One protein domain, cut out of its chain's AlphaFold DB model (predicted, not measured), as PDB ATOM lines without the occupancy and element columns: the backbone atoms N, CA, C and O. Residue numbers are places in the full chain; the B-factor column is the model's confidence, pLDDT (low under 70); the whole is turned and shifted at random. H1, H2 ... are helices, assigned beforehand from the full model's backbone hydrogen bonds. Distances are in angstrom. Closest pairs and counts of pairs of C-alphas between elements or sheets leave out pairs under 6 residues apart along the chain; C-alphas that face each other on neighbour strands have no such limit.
ATOM      1  N   GLY A   6     -21.799   0.036   8.182       76.00
ATOM      2  CA  GLY A   6     -22.984   0.726   8.701       76.00
ATOM      3  C   GLY A   6     -23.008   2.242   8.465       76.00
ATOM      4  O   GLY A   6     -24.089   2.792   8.240       76.00
ATOM      5  N   ASP A   7     -21.853   2.907   8.467       79.19
ATOM      6  CA  ASP A   7     -21.749   4.355   8.248       79.19
ATOM      7  C   ASP A   7     -22.010   4.702   6.773       79.19
ATOM      8  O   ASP A   7     -22.663   5.697   6.459       79.19
ATOM      9  N   LEU A   8     -21.589   3.825   5.856       81.81
ATOM     10  CA  LEU A   8     -21.753   4.021   4.413       81.81
ATOM     11  C   LEU A   8     -23.214   3.903   3.971       81.81
ATOM     12  O   LEU A   8     -23.666   4.676   3.128       81.81
ATOM     13  N   PHE A   9     -24.004   3.031   4.604       82.38
ATOM     14  CA  PHE A   9     -25.456   3.021   4.383       82.38
ATOM     15  C   PHE A   9     -26.095   4.380   4.724       82.38
ATOM     16  O   PHE A   9     -26.924   4.870   3.956       82.38
ATOM     17  N   HIS A  10     -25.672   5.027   5.818       81.75
ATOM     18  CA  HIS A  10     -26.157   6.362   6.179       81.75
ATOM     19  C   HIS A  10     -25.699   7.426   5.177       81.75
ATOM     20  O   HIS A  10     -26.523   8.222   4.722       81.75
ATOM     21  N   GLN A  11     -24.421   7.406   4.781       84.00
ATOM     22  CA  GLN A  11     -23.860   8.348   3.806       84.00
ATOM     23  C   GLN A  11     -24.585   8.278   2.451       84.00
ATOM     24  O   GLN A  11     -24.906   9.312   1.865       84.00
ATOM     25  N   HIS A  12     -24.924   7.073   1.991       83.94
ATOM     26  CA  HIS A  12     -25.675   6.853   0.751       83.94
ATOM     27  C   HIS A  12     -27.204   6.948   0.924       83.94
ATOM     28  O   HIS A  12     -27.950   6.587   0.010       83.94
ATOM     29  N   LYS A  13     -27.697   7.430   2.078       84.56
ATOM     30  CA  LYS A  13     -29.132   7.578   2.404       84.56
ATOM     31  C   LYS A  13     -29.939   6.280   2.218       84.56
ATOM     32  O   LYS A  13     -31.130   6.312   1.906       84.56
ATOM     33  N   LYS A  14     -29.306   5.123   2.419       83.69
ATOM     34  CA  LYS A  14     -29.939   3.801   2.361       83.69
ATOM     35  C   LYS A  14     -30.335   3.368   3.773       83.69
ATOM     36  O   LYS A  14     -29.519   3.362   4.690       83.69
ATOM     37  N   LYS A  15     -31.597   2.974   3.956       84.12
ATOM     38  CA  LYS A  15     -32.088   2.433   5.232       84.12
ATOM     39  C   LYS A  15     -31.813   0.931   5.304       84.12
ATOM     40  O   LYS A  15     -31.993   0.225   4.316       84.12
ATOM     41  N   ARG A  16     -31.428   0.438   6.483       87.12
ATOM     42  CA  ARG A  16     -31.273  -0.995   6.778       87.12
ATOM     43  C   ARG A  16     -32.006  -1.332   8.069       87.12
ATOM     44  O   ARG A  16     -31.851  -0.628   9.063       87.12
ATOM     45  N   LYS A  17     -32.759  -2.431   8.073       91.50
ATOM     46  CA  LYS A  17     -33.312  -3.023   9.295       91.50
ATOM     47  C   LYS A  17     -32.281  -3.995   9.866       91.50
ATOM     48  O   LYS A  17     -31.854  -4.915   9.177       91.50
ATOM     49  N   VAL A  18     -31.839  -3.765  11.100       92.19
ATOM     50  CA  VAL A  18     -30.868  -4.643  11.768       92.19
ATOM     51  C   VAL A  18     -31.633  -5.755  12.476       92.19
ATOM     52  O   VAL A  18     -32.340  -5.471  13.436       92.19
ATOM     53  N   LEU A  19     -31.503  -6.996  11.999       95.00
ATOM     54  CA  LEU A  19     -32.097  -8.166  12.657       95.00
ATOM     55  C   LEU A  19     -31.310  -8.552  13.918       95.00
ATOM     56  O   LEU A  19     -31.890  -8.730  14.981       95.00
ATOM     57  N   ALA A  20     -29.984  -8.645  13.798       94.06
ATOM     58  CA  ALA A  20     -29.093  -9.031  14.884       94.06
ATOM     59  C   ALA A  20     -27.709  -8.378  14.736       94.06
ATOM     60  O   ALA A  20     -27.329  -7.906  13.659       94.06
ATOM     61  N   LYS A  21     -26.951  -8.374  15.836       93.12
ATOM     62  CA  LYS A  21     -25.505  -8.124  15.856       93.12
ATOM     63  C   LYS A  21     -24.840  -9.366  16.438       93.12
ATOM     64  O   LYS A  21     -25.191  -9.773  17.539       93.12
ATOM     65  N   THR A  22     -23.908  -9.956  15.703       92.81
ATOM     66  CA  THR A  22     -23.199 -11.173  16.114       92.81
ATOM     67  C   THR A  22     -21.739 -10.853  16.440       92.81
ATOM     68  O   THR A  22     -21.209  -9.846  15.963       92.81
ATOM     69  N   PRO A  23     -21.064 -11.693  17.244       91.69
ATOM     70  CA  PRO A  23     -19.658 -11.485  17.589       91.69
ATOM     71  C   PRO A  23     -18.685 -11.885  16.465       91.69
ATOM     72  O   PRO A  23     -17.509 -11.545  16.537       91.69
ATOM     73  N   SER A  24     -19.142 -12.615  15.440       94.00
ATOM     74  CA  SER A  24     -18.299 -13.130  14.356       94.00
ATOM     75  C   SER A  24     -19.046 -13.209  13.018       94.00
ATOM     76  O   SER A  24     -20.282 -13.234  12.982       94.00
ATOM     77  N   PHE A  25     -18.285 -13.289  11.919       94.38
ATOM     78  CA  PHE A  25     -18.836 -13.568  10.591       94.38
ATOM     79  C   PHE A  25     -19.406 -14.980  10.487       94.38
ATOM     80  O   PHE A  25     -20.462 -15.134   9.889       94.38
ATOM     81  N   THR A  26     -18.776 -15.979  11.112       94.56
ATOM     82  CA  THR A  26     -19.279 -17.361  11.129       94.56
ATOM     83  C   THR A  26     -20.705 -17.416  11.669       94.56
ATOM     84  O   THR A  26     -21.609 -17.845  10.962       94.56
ATOM     85  N   SER A  27     -20.944 -16.848  12.856       95.06
ATOM     86  CA  SER A  27     -22.284 -16.836  13.456       95.06
ATOM     87  C   SER A  27     -23.286 -15.990  12.660       95.06
ATOM     88  O   SER A  27     -24.479 -16.274  12.673       95.06
ATOM     89  N   ALA A  28     -22.831 -14.942  11.960       96.44
ATOM     90  CA  ALA A  28     -23.701 -14.170  11.068       96.44
ATOM     91  C   ALA A  28     -24.114 -14.976   9.830       96.44
ATOM     92  O   ALA A  28     -25.271 -14.912   9.424       96.44
ATOM     93  N   ILE A  29     -23.174 -15.718   9.239       95.94
ATOM     94  CA  ILE A  29     -23.402 -16.554   8.058       95.94
ATOM     95  C   ILE A  29     -24.349 -17.708   8.405       95.94
ATOM     96  O   ILE A  29     -25.317 -17.941   7.687       95.94
ATOM     97  N   GLU A  30     -24.141 -18.373   9.540       94.50
ATOM     98  CA  GLU A  30     -25.049 -19.415  10.037       94.50
ATOM     99  C   GLU A  30     -26.472 -18.882  10.263       94.50
ATOM    100  O   GLU A  30     -27.444 -19.546   9.904       94.50
ATOM    101  N   LEU A  31     -26.607 -17.662  10.799       96.00
ATOM    102  CA  LEU A  31     -27.905 -17.021  11.017       96.00
ATOM    103  C   LEU A  31     -28.642 -16.723   9.701       96.00
ATOM    104  O   LEU A  31     -29.848 -16.956   9.610       96.00
ATOM    105  N   ILE A  32     -27.951 -16.213   8.675       96.38
ATOM    106  CA  ILE A  32     -28.594 -15.943   7.375       96.38
ATOM    107  C   ILE A  32     -28.925 -17.224   6.604       96.38
ATOM    108  O   ILE A  32     -29.808 -17.201   5.762       96.38
ATOM    109  N   CYS A  33     -28.293 -18.361   6.912       96.06
ATOM    110  CA  CYS A  33     -28.708 -19.649   6.344       96.06
ATOM    111  C   CYS A  33     -30.078 -20.112   6.871       96.06
ATOM    112  O   CYS A  33     -30.682 -21.013   6.298       96.06
ATOM    113  N   GLN A  34     -30.560 -19.522   7.969       95.81
ATOM    114  CA  GLN A  34     -31.812 -19.888   8.639       95.81
ATOM    115  C   GLN A  34     -32.865 -18.768   8.585       95.81
ATOM    116  O   GLN A  34     -33.926 -18.890   9.193       95.81
ATOM    117  N   THR A  35     -32.576 -17.648   7.915       96.56
ATOM    118  CA  THR A  35     -33.438 -16.456   7.889       96.56
ATOM    119  C   THR A  35     -33.349 -15.746   6.541       96.56
ATOM    120  O   THR A  35     -32.376 -15.904   5.820       96.56
ATOM    121  N   ASP A  36     -34.297 -14.857   6.241       94.88
ATOM    122  CA  ASP A  36     -34.238 -14.003   5.038       94.88
ATOM    123  C   ASP A  36     -33.335 -12.763   5.214       94.88
ATOM    124  O   ASP A  36     -33.482 -11.746   4.528       94.88
ATOM    125  N   ALA A  37     -32.431 -12.788   6.196       95.94
ATOM    126  CA  ALA A  37     -31.517 -11.686   6.445       95.94
ATOM    127  C   ALA A  37     -30.307 -11.721   5.501       95.94
ATOM    128  O   ALA A  37     -29.982 -12.721   4.875       95.94
ATOM    129  N   LEU A  38     -29.601 -10.593   5.432       94.94
ATOM    130  CA  LEU A  38     -28.364 -10.448   4.674       94.94
ATOM    131  C   LEU A  38     -27.234 -10.023   5.610       94.94
ATOM    132  O   LEU A  38     -27.451  -9.267   6.564       94.94
ATOM    133  N   VAL A  39     -26.014 -10.445   5.284       94.44
ATOM    134  CA  VAL A  39     -24.785  -9.994   5.939       94.44
ATOM    135  C   VAL A  39     -23.865  -9.339   4.916       94.44
ATOM    136  O   VAL A  39     -23.730  -9.808   3.790       94.44
ATOM    137  N   THR A  40     -23.217  -8.244   5.305       92.69
ATOM    138  CA  THR A  40     -22.082  -7.703   4.551       92.69
ATOM    139  C   THR A  40     -20.799  -8.224   5.178       92.69
ATOM    140  O   THR A  40     -20.563  -7.991   6.364       92.69
ATOM    141  N   ALA A  41     -19.973  -8.899   4.386       92.38
ATOM    142  CA  ALA A  41     -18.693  -9.449   4.810       92.38
ATOM    143  C   ALA A  41     -17.603  -9.152   3.767       92.38
ATOM    144  O   ALA A  41     -17.922  -8.950   2.593       92.38
ATOM    145  N   PRO A  42     -16.319  -9.124   4.163       92.19
ATOM    146  CA  PRO A  42     -15.213  -9.156   3.219       92.19
ATOM    147  C   PRO A  42     -15.323 -10.347   2.260       92.19
ATOM    148  O   PRO A  42     -15.680 -11.451   2.669       92.19
ATOM    149  N   LEU A  43     -14.956 -10.130   0.997       92.25
ATOM    150  CA  LEU A  43     -15.159 -11.124  -0.058       92.25
ATOM    151  C   LEU A  43     -14.420 -12.444   0.200       92.25
ATOM    152  O   LEU A  43     -14.992 -13.506  -0.007       92.25
ATOM    153  N   HIS A  44     -13.191 -12.380   0.724       93.00
ATOM    154  CA  HIS A  44     -12.419 -13.572   1.077       93.00
ATOM    155  C   HIS A  44     -13.111 -14.415   2.164       93.00
ATOM    156  O   HIS A  44     -13.056 -15.634   2.107       93.00
ATOM    157  N   ILE A  45     -13.838 -13.798   3.108       94.31
ATOM    158  CA  ILE A  45     -14.630 -14.545   4.095       94.31
ATOM    159  C   ILE A  45     -15.791 -15.240   3.394       94.31
ATOM    160  O   ILE A  45     -15.972 -16.436   3.571       94.31
ATOM    161  N   ALA A  46     -16.558 -14.526   2.566       94.25
ATOM    162  CA  ALA A  46     -17.676 -15.131   1.842       94.25
ATOM    163  C   ALA A  46     -17.219 -16.299   0.942       94.25
ATOM    164  O   ALA A  46     -17.853 -17.354   0.935       94.25
ATOM    165  N   GLY A  47     -16.070 -16.153   0.273       94.75
ATOM    166  CA  GLY A  47     -15.452 -17.210  -0.531       94.75
ATOM    167  C   GLY A  47     -15.051 -18.459   0.264       94.75
ATOM    168  O   GLY A  47     -15.039 -19.547  -0.291       94.75
ATOM    169  N   GLN A  48     -14.800 -18.364   1.576       94.31
ATOM    170  CA  GLN A  48     -14.529 -19.546   2.412       94.31
ATOM    171  C   GLN A  48     -15.765 -20.418   2.687       94.31
ATOM    172  O   GLN A  48     -15.606 -21.574   3.110       94.31
ATOM    173  N   PHE A  49     -16.967 -19.858   2.515       94.19
ATOM    174  CA  PHE A  49     -18.240 -20.488   2.873       94.19
ATOM    175  C   PHE A  49     -19.124 -20.819   1.669       94.19
ATOM    176  O   PHE A  49     -19.997 -21.669   1.817       94.19
ATOM    177  N   ILE A  50     -18.909 -20.188   0.509       94.06
ATOM    178  CA  ILE A  50     -19.784 -20.333  -0.667       94.06
ATOM    179  C   ILE A  50     -19.932 -21.788  -1.137       94.06
ATOM    180  O   ILE A  50     -21.032 -22.204  -1.471       94.06
ATOM    181  N   ASP A  51     -18.867 -22.586  -1.046       91.44
ATOM    182  CA  ASP A  51     -18.885 -24.004  -1.443       91.44
ATOM    183  C   ASP A  51     -19.399 -24.945  -0.338       91.44
ATOM    184  O   ASP A  51     -19.541 -26.148  -0.548       91.44
ATOM    185  N   LYS A  52     -19.632 -24.426   0.875       93.56
ATOM    186  CA  LYS A  52     -19.970 -25.222   2.071       93.56
ATOM    187  C   LYS A  52     -21.390 -24.996   2.565       93.56
ATOM    188  O   LYS A  52     -21.928 -25.846   3.267       93.56
ATOM    189  N   LEU A  53     -21.960 -23.833   2.268       94.56
ATOM    190  CA  LEU A  53     -23.246 -23.386   2.783       94.56
ATOM    191  C   LEU A  53     -24.117 -22.873   1.634       94.56
ATOM    192  O   LEU A  53     -23.580 -22.367   0.650       94.56
ATOM    193  N   PRO A  54     -25.453 -22.952   1.755       93.69
ATOM    194  CA  PRO A  54     -26.384 -22.505   0.721       93.69
ATOM    195  C   PRO A  54     -26.509 -20.973   0.712       93.69
ATOM    196  O   PRO A  54     -27.572 -20.413   0.969       93.69
ATOM    197  N   ILE A  55     -25.401 -20.281   0.456       94.31
ATOM    198  CA  ILE A  55     -25.331 -18.822   0.390       94.31
ATOM    199  C   ILE A  55     -25.090 -18.360  -1.046       94.31
ATOM    200  O   ILE A  55     -24.765 -19.132  -1.942       94.31
ATOM    201  N   THR A  56     -25.265 -17.068  -1.287       94.75
ATOM    202  CA  THR A  56     -24.958 -16.437  -2.573       94.75
ATOM    203  C   THR A  56     -24.291 -15.099  -2.314       94.75
ATOM    204  O   THR A  56     -24.664 -14.383  -1.382       94.75
ATOM    205  N   ILE A  57     -23.308 -14.750  -3.141       95.38
ATOM    206  CA  ILE A  57     -22.581 -13.485  -3.041       95.38
ATOM    207  C   ILE A  57     -23.190 -12.492  -4.031       95.38
ATOM    208  O   ILE A  57     -23.373 -12.807  -5.203       95.38
ATOM    209  N   LYS A  58     -23.489 -11.281  -3.552       93.56
ATOM    210  CA  LYS A  58     -23.989 -10.167  -4.368       93.56
ATOM    211  C   LYS A  58     -23.141  -8.915  -4.153       93.56
ATOM    212  O   LYS A  58     -22.669  -8.700  -3.028       93.56
ATOM    213  N   PRO A  59     -22.965  -8.066  -5.181       89.69
ATOM    214  CA  PRO A  59     -22.257  -6.806  -5.031       89.69
ATOM    215  C   PRO A  59     -22.994  -5.876  -4.065       89.69
ATOM    216  O   PRO A  59     -24.225  -5.877  -3.956       89.69
ATOM    217  N   LEU A  60     -22.226  -5.046  -3.363       88.44
ATOM    218  CA  LEU A  60     -22.803  -3.964  -2.578       88.44
ATOM    219  C   LEU A  60     -23.397  -2.894  -3.502       88.44
ATOM    220  O   LEU A  60     -22.862  -2.648  -4.582       88.44
ATOM    221  N   PRO A  61     -24.460  -2.191  -3.073       87.50
ATOM    222  CA  PRO A  61     -25.086  -1.136  -3.870       87.50
ATOM    223  C   PRO A  61     -24.280   0.180  -3.884       87.50
ATOM    224  O   PRO A  61     -24.829   1.229  -4.221       87.50
ATOM    225  N   PHE A  62     -23.022   0.148  -3.444       86.19
ATOM    226  CA  PHE A  62     -22.084   1.264  -3.390       86.19
ATOM    227  C   PHE A  62     -20.651   0.729  -3.275       86.19
ATOM    228  O   PHE A  62     -20.431  -0.409  -2.852       86.19
ATOM    229  N   GLU A  63     -19.678   1.563  -3.628       83.25
ATOM    230  CA  GLU A  63     -18.259   1.225  -3.539       83.25
ATOM    231  C   GLU A  63     -17.738   1.311  -2.101       83.25
ATOM    232  O   GLU A  63     -18.196   2.120  -1.290       83.25
ATOM    233  N   LEU A  64     -16.752   0.467  -1.789       82.56
ATOM    234  CA  LEU A  64     -16.031   0.480  -0.521       82.56
ATOM    235  C   LEU A  64     -14.564   0.852  -0.750       82.56
ATOM    236  O   LEU A  64     -13.983   0.428  -1.752       82.56
ATOM    237  N   PRO A  65     -13.923   1.568   0.192       81.00
ATOM    238  CA  PRO A  65     -12.475   1.702   0.176       81.00
ATOM    239  C   PRO A  65     -11.813   0.325   0.314       81.00
ATOM    240  O   PRO A  65     -12.306  -0.559   1.016       81.00
ATOM    241  N   VAL A  66     -10.662   0.153  -0.335       81.19
ATOM    242  CA  VAL A  66      -9.886  -1.087  -0.237       81.19
ATOM    243  C   VAL A  66      -9.342  -1.240   1.182       81.19
ATOM    244  O   VAL A  66      -8.754  -0.315   1.746       81.19
ATOM    245  N   HIS A  67      -9.522  -2.427   1.758       81.81
ATOM    246  CA  HIS A  67      -8.975  -2.783   3.062       81.81
ATOM    247  C   HIS A  67      -7.721  -3.638   2.901       81.81
ATOM    248  O   HIS A  67      -7.693  -4.573   2.103       81.81
ATOM    249  N   SER A  68      -6.692  -3.326   3.685       86.62
ATOM    250  CA  SER A  68      -5.419  -4.047   3.683       86.62
ATOM    251  C   SER A  68      -5.234  -4.826   4.980       86.62
ATOM    252  O   SER A  68      -5.619  -4.360   6.054       86.62
ATOM    253  N   TYR A  69      -4.615  -6.000   4.867       90.88
ATOM    254  CA  TYR A  69      -4.201  -6.825   5.997       90.88
ATOM    255  C   TYR A  69      -2.734  -6.567   6.315       90.88
ATOM    256  O   TYR A  69      -1.904  -6.477   5.412       90.88
ATOM    257  N   TYR A  70      -2.422  -6.468   7.605       93.81
ATOM    258  CA  TYR A  70      -1.074  -6.200   8.091       93.81
ATOM    259  C   TYR A  70      -0.688  -7.247   9.128       93.81
ATOM    260  O   TYR A  70      -1.463  -7.541  10.038       93.81
ATOM    261  N   LEU A  71       0.535  -7.765   9.021       95.50
ATOM    262  CA  LEU A  71       1.181  -8.453  10.129       95.50
ATOM    263  C   LEU A  71       1.823  -7.404  11.029       95.50
ATOM    264  O   LEU A  71       2.608  -6.581  10.566       95.50
ATOM    265  N   LEU A  72       1.473  -7.434  12.310       96.19
ATOM    266  CA  LEU A  72       1.977  -6.498  13.306       96.19
ATOM    267  C   LEU A  72       2.817  -7.255  14.326       96.19
ATOM    268  O   LEU A  72       2.468  -8.356  14.746       96.19
ATOM    269  N   TRP A  73       3.927  -6.652  14.733       96.88
ATOM    270  CA  TRP A  73       4.786  -7.189  15.777       96.88
ATOM    271  C   TRP A  73       5.441  -6.056  16.558       96.88
ATOM    272  O   TRP A  73       5.548  -4.922  16.092       96.88
ATOM    273  N   HIS A  74       5.896  -6.372  17.767       97.50
ATOM    274  CA  HIS A  74       6.609  -5.413  18.597       97.50
ATOM    275  C   HIS A  74       8.043  -5.205  18.078       97.50
ATOM    276  O   HIS A  74       8.740  -6.177  17.779       97.50
ATOM    277  N   SER A  75       8.522  -3.956  18.042       97.25
ATOM    278  CA  SER A  75       9.849  -3.579  17.510       97.25
ATOM    279  C   SER A  75      11.015  -4.351  18.141       97.25
ATOM    280  O   SER A  75      11.981  -4.685  17.462       97.25
ATOM    281  N   LYS A  76      10.888  -4.717  19.423       97.62
ATOM    282  CA  LYS A  76      11.813  -5.611  20.149       97.62
ATOM    283  C   LYS A  76      12.164  -6.895  19.375       97.62
ATOM    284  O   LYS A  76      13.296  -7.351  19.463       97.62
ATOM    285  N   PHE A  77      11.228  -7.456  18.606       97.44
ATOM    286  CA  PHE A  77      11.417  -8.701  17.848       97.44
ATOM    287  C   PHE A  77      11.745  -8.473  16.367       97.44
ATOM    288  O   PHE A  77      11.681  -9.403  15.556       97.44
ATOM    289  N   GLN A  78      12.093  -7.242  15.984       97.00
ATOM    290  CA  GLN A  78      12.421  -6.905  14.600       97.00
ATOM    291  C   GLN A  78      13.544  -7.796  14.057       97.00
ATOM    292  O   GLN A  78      13.419  -8.337  12.957       97.00
ATOM    293  N   ASN A  79      14.601  -7.966  14.856       96.94
ATOM    294  CA  ASN A  79      15.822  -8.677  14.482       96.94
ATOM    295  C   ASN A  79      15.933 -10.085  15.078       96.94
ATOM    296  O   ASN A  79      16.943 -10.741  14.855       96.94
ATOM    297  N   ASP A  80      14.908 -10.558  15.789       98.38
ATOM    298  CA  ASP A  80      14.881 -11.929  16.297       98.38
ATOM    299  C   ASP A  80      14.752 -12.926  15.122       98.38
ATOM    300  O   ASP A  80      13.795 -12.809  14.343       98.38
ATOM    301  N   PRO A  81      15.691 -13.879  14.946       98.25
ATOM    302  CA  PRO A  81      15.678 -14.790  13.800       98.25
ATOM    303  C   PRO A  81      14.450 -15.704  13.749       98.25
ATOM    304  O   PRO A  81      13.875 -15.883  12.675       98.25
ATOM    305  N   ALA A  82      14.012 -16.242  14.892       98.25
ATOM    306  CA  ALA A  82      12.852 -17.132  14.956       98.25
ATOM    307  C   ALA A  82      11.561 -16.363  14.648       98.25
ATOM    308  O   ALA A  82      10.724 -16.813  13.861       98.25
ATOM    309  N   HIS A  83      11.435 -15.153  15.193       98.12
ATOM    310  CA  HIS A  83      10.312 -14.267  14.923       98.12
ATOM    311  C   HIS A  83      10.299 -13.821  13.459       98.12
ATOM    312  O   HIS A  83       9.227 -13.644  12.889       98.12
ATOM    313  N   ARG A  84      11.459 -13.576  12.838       97.94
ATOM    314  CA  ARG A  84      11.534 -13.213  11.414       97.94
ATOM    315  C   ARG A  84      11.090 -14.374  10.536       97.94
ATOM    316  O   ARG A  84      10.169 -14.193   9.749       97.94
ATOM    317  N   TRP A  85      11.661 -15.559  10.752       97.88
ATOM    318  CA  TRP A  85      11.274 -16.766  10.028       97.88
ATOM    319  C   TRP A  85       9.762 -17.007  10.104       97.88
ATOM    320  O   TRP A  85       9.113 -17.163   9.072       97.88
ATOM    321  N   PHE A  86       9.176 -16.950  11.305       98.06
ATOM    322  CA  PHE A  86       7.743 -17.185  11.470       98.06
ATOM    323  C   PHE A  86       6.886 -16.126  10.768       98.06
ATOM    324  O   PHE A  86       5.869 -16.469  10.162       98.06
ATOM    325  N   ARG A  87       7.287 -14.847  10.812       97.56
ATOM    326  CA  ARG A  87       6.586 -13.774  10.089       97.56
ATOM    327  C   ARG A  87       6.630 -13.988   8.584       97.56
ATOM    328  O   ARG A  87       5.597 -13.820   7.947       97.56
ATOM    329  N   ASP A  88       7.776 -14.385   8.043       97.31
ATOM    330  CA  ASP A  88       7.929 -14.623   6.608       97.31
ATOM    331  C   ASP A  88       7.062 -15.814   6.163       97.31
ATOM    332  O   ASP A  88       6.316 -15.703   5.190       97.31
ATOM    333  N   GLN A  89       7.062 -16.916   6.927       98.00
ATOM    334  CA  GLN A  89       6.183 -18.065   6.657       98.00
ATOM    335  C   GLN A  89       4.698 -17.698   6.769       98.00
ATOM    336  O   GLN A  89       3.903 -18.016   5.885       98.00
ATOM    337  N   SER A  90       4.323 -16.988   7.835       97.38
ATOM    338  CA  SER A  90       2.943 -16.544   8.050       97.38
ATOM    339  C   SER A  90       2.482 -15.608   6.939       97.38
ATOM    340  O   SER A  90       1.358 -15.738   6.465       97.38
ATOM    341  N   PHE A  91       3.335 -14.676   6.505       96.94
ATOM    342  CA  PHE A  91       3.009 -13.735   5.440       96.94
ATOM    343  C   PHE A  91       2.691 -14.460   4.138       96.94
ATOM    344  O   PHE A  91       1.643 -14.204   3.554       96.94
ATOM    345  N   LEU A  92       3.557 -15.389   3.722       97.06
ATOM    346  CA  LEU A  92       3.362 -16.165   2.498       97.06
ATOM    347  C   LEU A  92       2.040 -16.943   2.533       97.06
ATOM    348  O   LEU A  92       1.218 -16.802   1.628       97.06
ATOM    349  N   LEU A  93       1.804 -17.698   3.610       97.12
ATOM    350  CA  LEU A  93       0.600 -18.519   3.757       97.12
ATOM    351  C   LEU A  93      -0.676 -17.672   3.818       97.12
ATOM    352  O   LEU A  93      -1.657 -17.974   3.139       97.12
ATOM    353  N   LEU A  94      -0.674 -16.595   4.605       96.12
ATOM    354  CA  LEU A  94      -1.843 -15.726   4.746       96.12
ATOM    355  C   LEU A  94      -2.128 -14.949   3.461       96.12
ATOM    356  O   LEU A  94      -3.290 -14.812   3.087       96.12
ATOM    357  N   GLN A  95      -1.097 -14.458   2.771       95.38
ATOM    358  CA  GLN A  95      -1.263 -13.759   1.498       95.38
ATOM    359  C   GLN A  95      -1.873 -14.684   0.443       95.38
ATOM    360  O   GLN A  95      -2.820 -14.284  -0.238       95.38
ATOM    361  N   GLN A  96      -1.358 -15.911   0.327       96.25
ATOM    362  CA  GLN A  96      -1.888 -16.915  -0.590       96.25
ATOM    363  C   GLN A  96      -3.350 -17.239  -0.261       96.25
ATOM    364  O   GLN A  96      -4.214 -17.088  -1.122       96.25
ATOM    365  N   HIS A  97      -3.640 -17.578   0.998       95.19
ATOM    366  CA  HIS A  97      -4.992 -17.919   1.448       95.19
ATOM    367  C   HIS A  97      -6.000 -16.789   1.196       95.19
ATOM    368  O   HIS A  97      -7.098 -17.024   0.686       95.19
ATOM    369  N   LEU A  98      -5.636 -15.546   1.528       94.25
ATOM    370  CA  LEU A  98      -6.495 -14.382   1.300       94.25
ATOM    371  C   LEU A  98      -6.768 -14.159  -0.189       94.25
ATOM    372  O   LEU A  98      -7.886 -13.792  -0.542       94.25
ATOM    373  N   LYS A  99      -5.773 -14.385  -1.055       93.88
ATOM    374  CA  LYS A  99      -5.933 -14.252  -2.505       93.88
ATOM    375  C   LYS A  99      -6.856 -15.333  -3.064       93.88
ATOM    376  O   LYS A  99      -7.818 -14.999  -3.742       93.88
ATOM    377  N   GLU A 100      -6.607 -16.597  -2.733       95.00
ATOM    378  CA  GLU A 100      -7.405 -17.733  -3.213       95.00
ATOM    379  C   GLU A 100      -8.876 -17.588  -2.819       95.00
ATOM    380  O   GLU A 100      -9.772 -17.662  -3.656       95.00
ATOM    381  N   THR A 101      -9.133 -17.304  -1.544       94.12
ATOM    382  CA  THR A 101     -10.505 -17.156  -1.043       94.12
ATOM    383  C   THR A 101     -11.187 -15.887  -1.558       94.12
ATOM    384  O   THR A 101     -12.400 -15.888  -1.776       94.12
ATOM    385  N   TYR A 102     -10.433 -14.812  -1.810       93.38
ATOM    386  CA  TYR A 102     -10.950 -13.636  -2.512       93.38
ATOM    387  C   TYR A 102     -11.353 -13.973  -3.951       93.38
ATOM    388  O   TYR A 102     -12.450 -13.601  -4.364       93.38
ATOM    389  N   ASP A 103     -10.499 -14.683  -4.689       93.88
ATOM    390  CA  ASP A 103     -10.755 -15.068  -6.077       93.88
ATOM    391  C   ASP A 103     -11.974 -15.996  -6.165       93.88
ATOM    392  O   ASP A 103     -12.845 -15.764  -7.000       93.88
ATOM    393  N   VAL A 104     -12.128 -16.954  -5.243       92.94
ATOM    394  CA  VAL A 104     -13.344 -17.784  -5.127       92.94
ATOM    395  C   VAL A 104     -14.585 -16.919  -4.898       92.94
ATOM    396  O   VAL A 104     -15.579 -17.059  -5.612       92.94
ATOM    397  N   GLY A 105     -14.539 -15.983  -3.945       90.31
ATOM    398  CA  GLY A 105     -15.662 -15.075  -3.702       90.31
ATOM    399  C   GLY A 105     -15.973 -14.188  -4.915       90.31
ATOM    400  O   GLY A 105     -17.137 -13.912  -5.201       90.31
ATOM    401  N   LYS A 106     -14.942 -13.780  -5.661       88.81
ATOM    402  CA  LYS A 106     -15.061 -12.991  -6.889       88.81
ATOM    403  C   LYS A 106     -15.502 -13.821  -8.092       88.81
ATOM    404  O   LYS A 106     -16.071 -13.253  -9.002       88.81
ATOM    405  N   LEU A 107     -15.284 -15.123  -8.164       86.50
ATOM    406  CA  LEU A 107     -15.826 -15.927  -9.267       86.50
ATOM    407  C   LEU A 107     -17.315 -16.224  -9.069       86.50
ATOM    408  O   LEU A 107     -18.050 -16.351 -10.040       86.50
ATOM    409  N   ASN A 108     -17.759 -16.261  -7.813       83.81
ATOM    410  CA  ASN A 108     -19.128 -16.593  -7.425       83.81
ATOM    411  C   ASN A 108     -19.998 -15.361  -7.104       83.81
ATOM    412  O   ASN A 108     -21.025 -15.494  -6.434       83.81
ATOM    413  N   HIS A 109     -19.597 -14.161  -7.544       73.94
ATOM    414  CA  HIS A 109     -20.472 -12.988  -7.473       73.94
ATOM    415  C   HIS A 109     -21.469 -13.019  -8.638       73.94
ATOM    416  O   HIS A 109     -21.063 -13.126  -9.794       73.94
TER     417      HIS A 109
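This is residues 6 to 109 of the 110 residues of the protein "HTH-type transcriptional regulator SyrM 1" of Aliivibrio wodanis (UniProt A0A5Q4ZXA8). One long helix, H4, makes a long arm, and the last part of it packs crosswise on the short helix H3 in a loose head of loops and short helices. H2 lies near H3 in that head, H1 sits off to one side touching no helix, and a long stretch with no named element, residues 50 to 80, leads from H3 out to the far end of the arm, where residues 74 to 82 stick out. The printed part has 104 residues with four named helices, in the order H1, H2, H3, H4, and no named strand; the class is all helix, though under half of the residues, 48, are in named elements. The whole is loose, with a radius of gyration of the C-alphas of 17.4 A, and elongated, spanning 50 by 32 by 24 A.

H4, residues 81 to 107, is the longest helix. It touches H3, residues 43 to 49, with its residues 98 to 106 alone. The closest C-alphas of the two are those of Gly 47 and Gly 105, 3.8 A apart, and their lines stand about perpendicular at 82 degrees. H2, residues 25 to 32, is close to H3 but not clearly touching, the closest C-alphas being those of Phe 25 and Ile 45, 7.8 A apart. H2 and H3 run the same way at a steep tilt of 66 degrees. H2 and H4 are apart. H1, residues 6 to 11, is apart from H2, H3 and H4. In H2 and H4 every O i to N i+4 pair is within hydrogen-bond range; in H1 it is 1 of 2 and in H3 2 of 3.

H4 begins at C-alpha 81, at (15.678, -14.790, 13.800), and ends at C-alpha 107, at (-15.826, -15.927, -9.267), 39.1 A from first to last C-alpha. H3 runs from Leu 43 to Phe 49 over 10.3 A, and H2 from Phe 25 to Ile 32 over 10.5 A. H1 is the shortest at 9.1 A and begins at C-alpha 6, at (-22.984, 0.726, 8.701).

The two C-alphas farthest apart are those of Lys 15 and Pro 81, at 51.5 A. Without residues 74 to 82, which stand free, the body spans 47 by 32 by 26 A. The links from H1 to H2, 13 residues, and from H3 to H4, 31 residues, are long; the link from H2 to H3, 10 residues, is short. The printed part has no cut. The mean pLDDT of the printed part is 92.3, that of H1 is 81, and no printed residue is under 70.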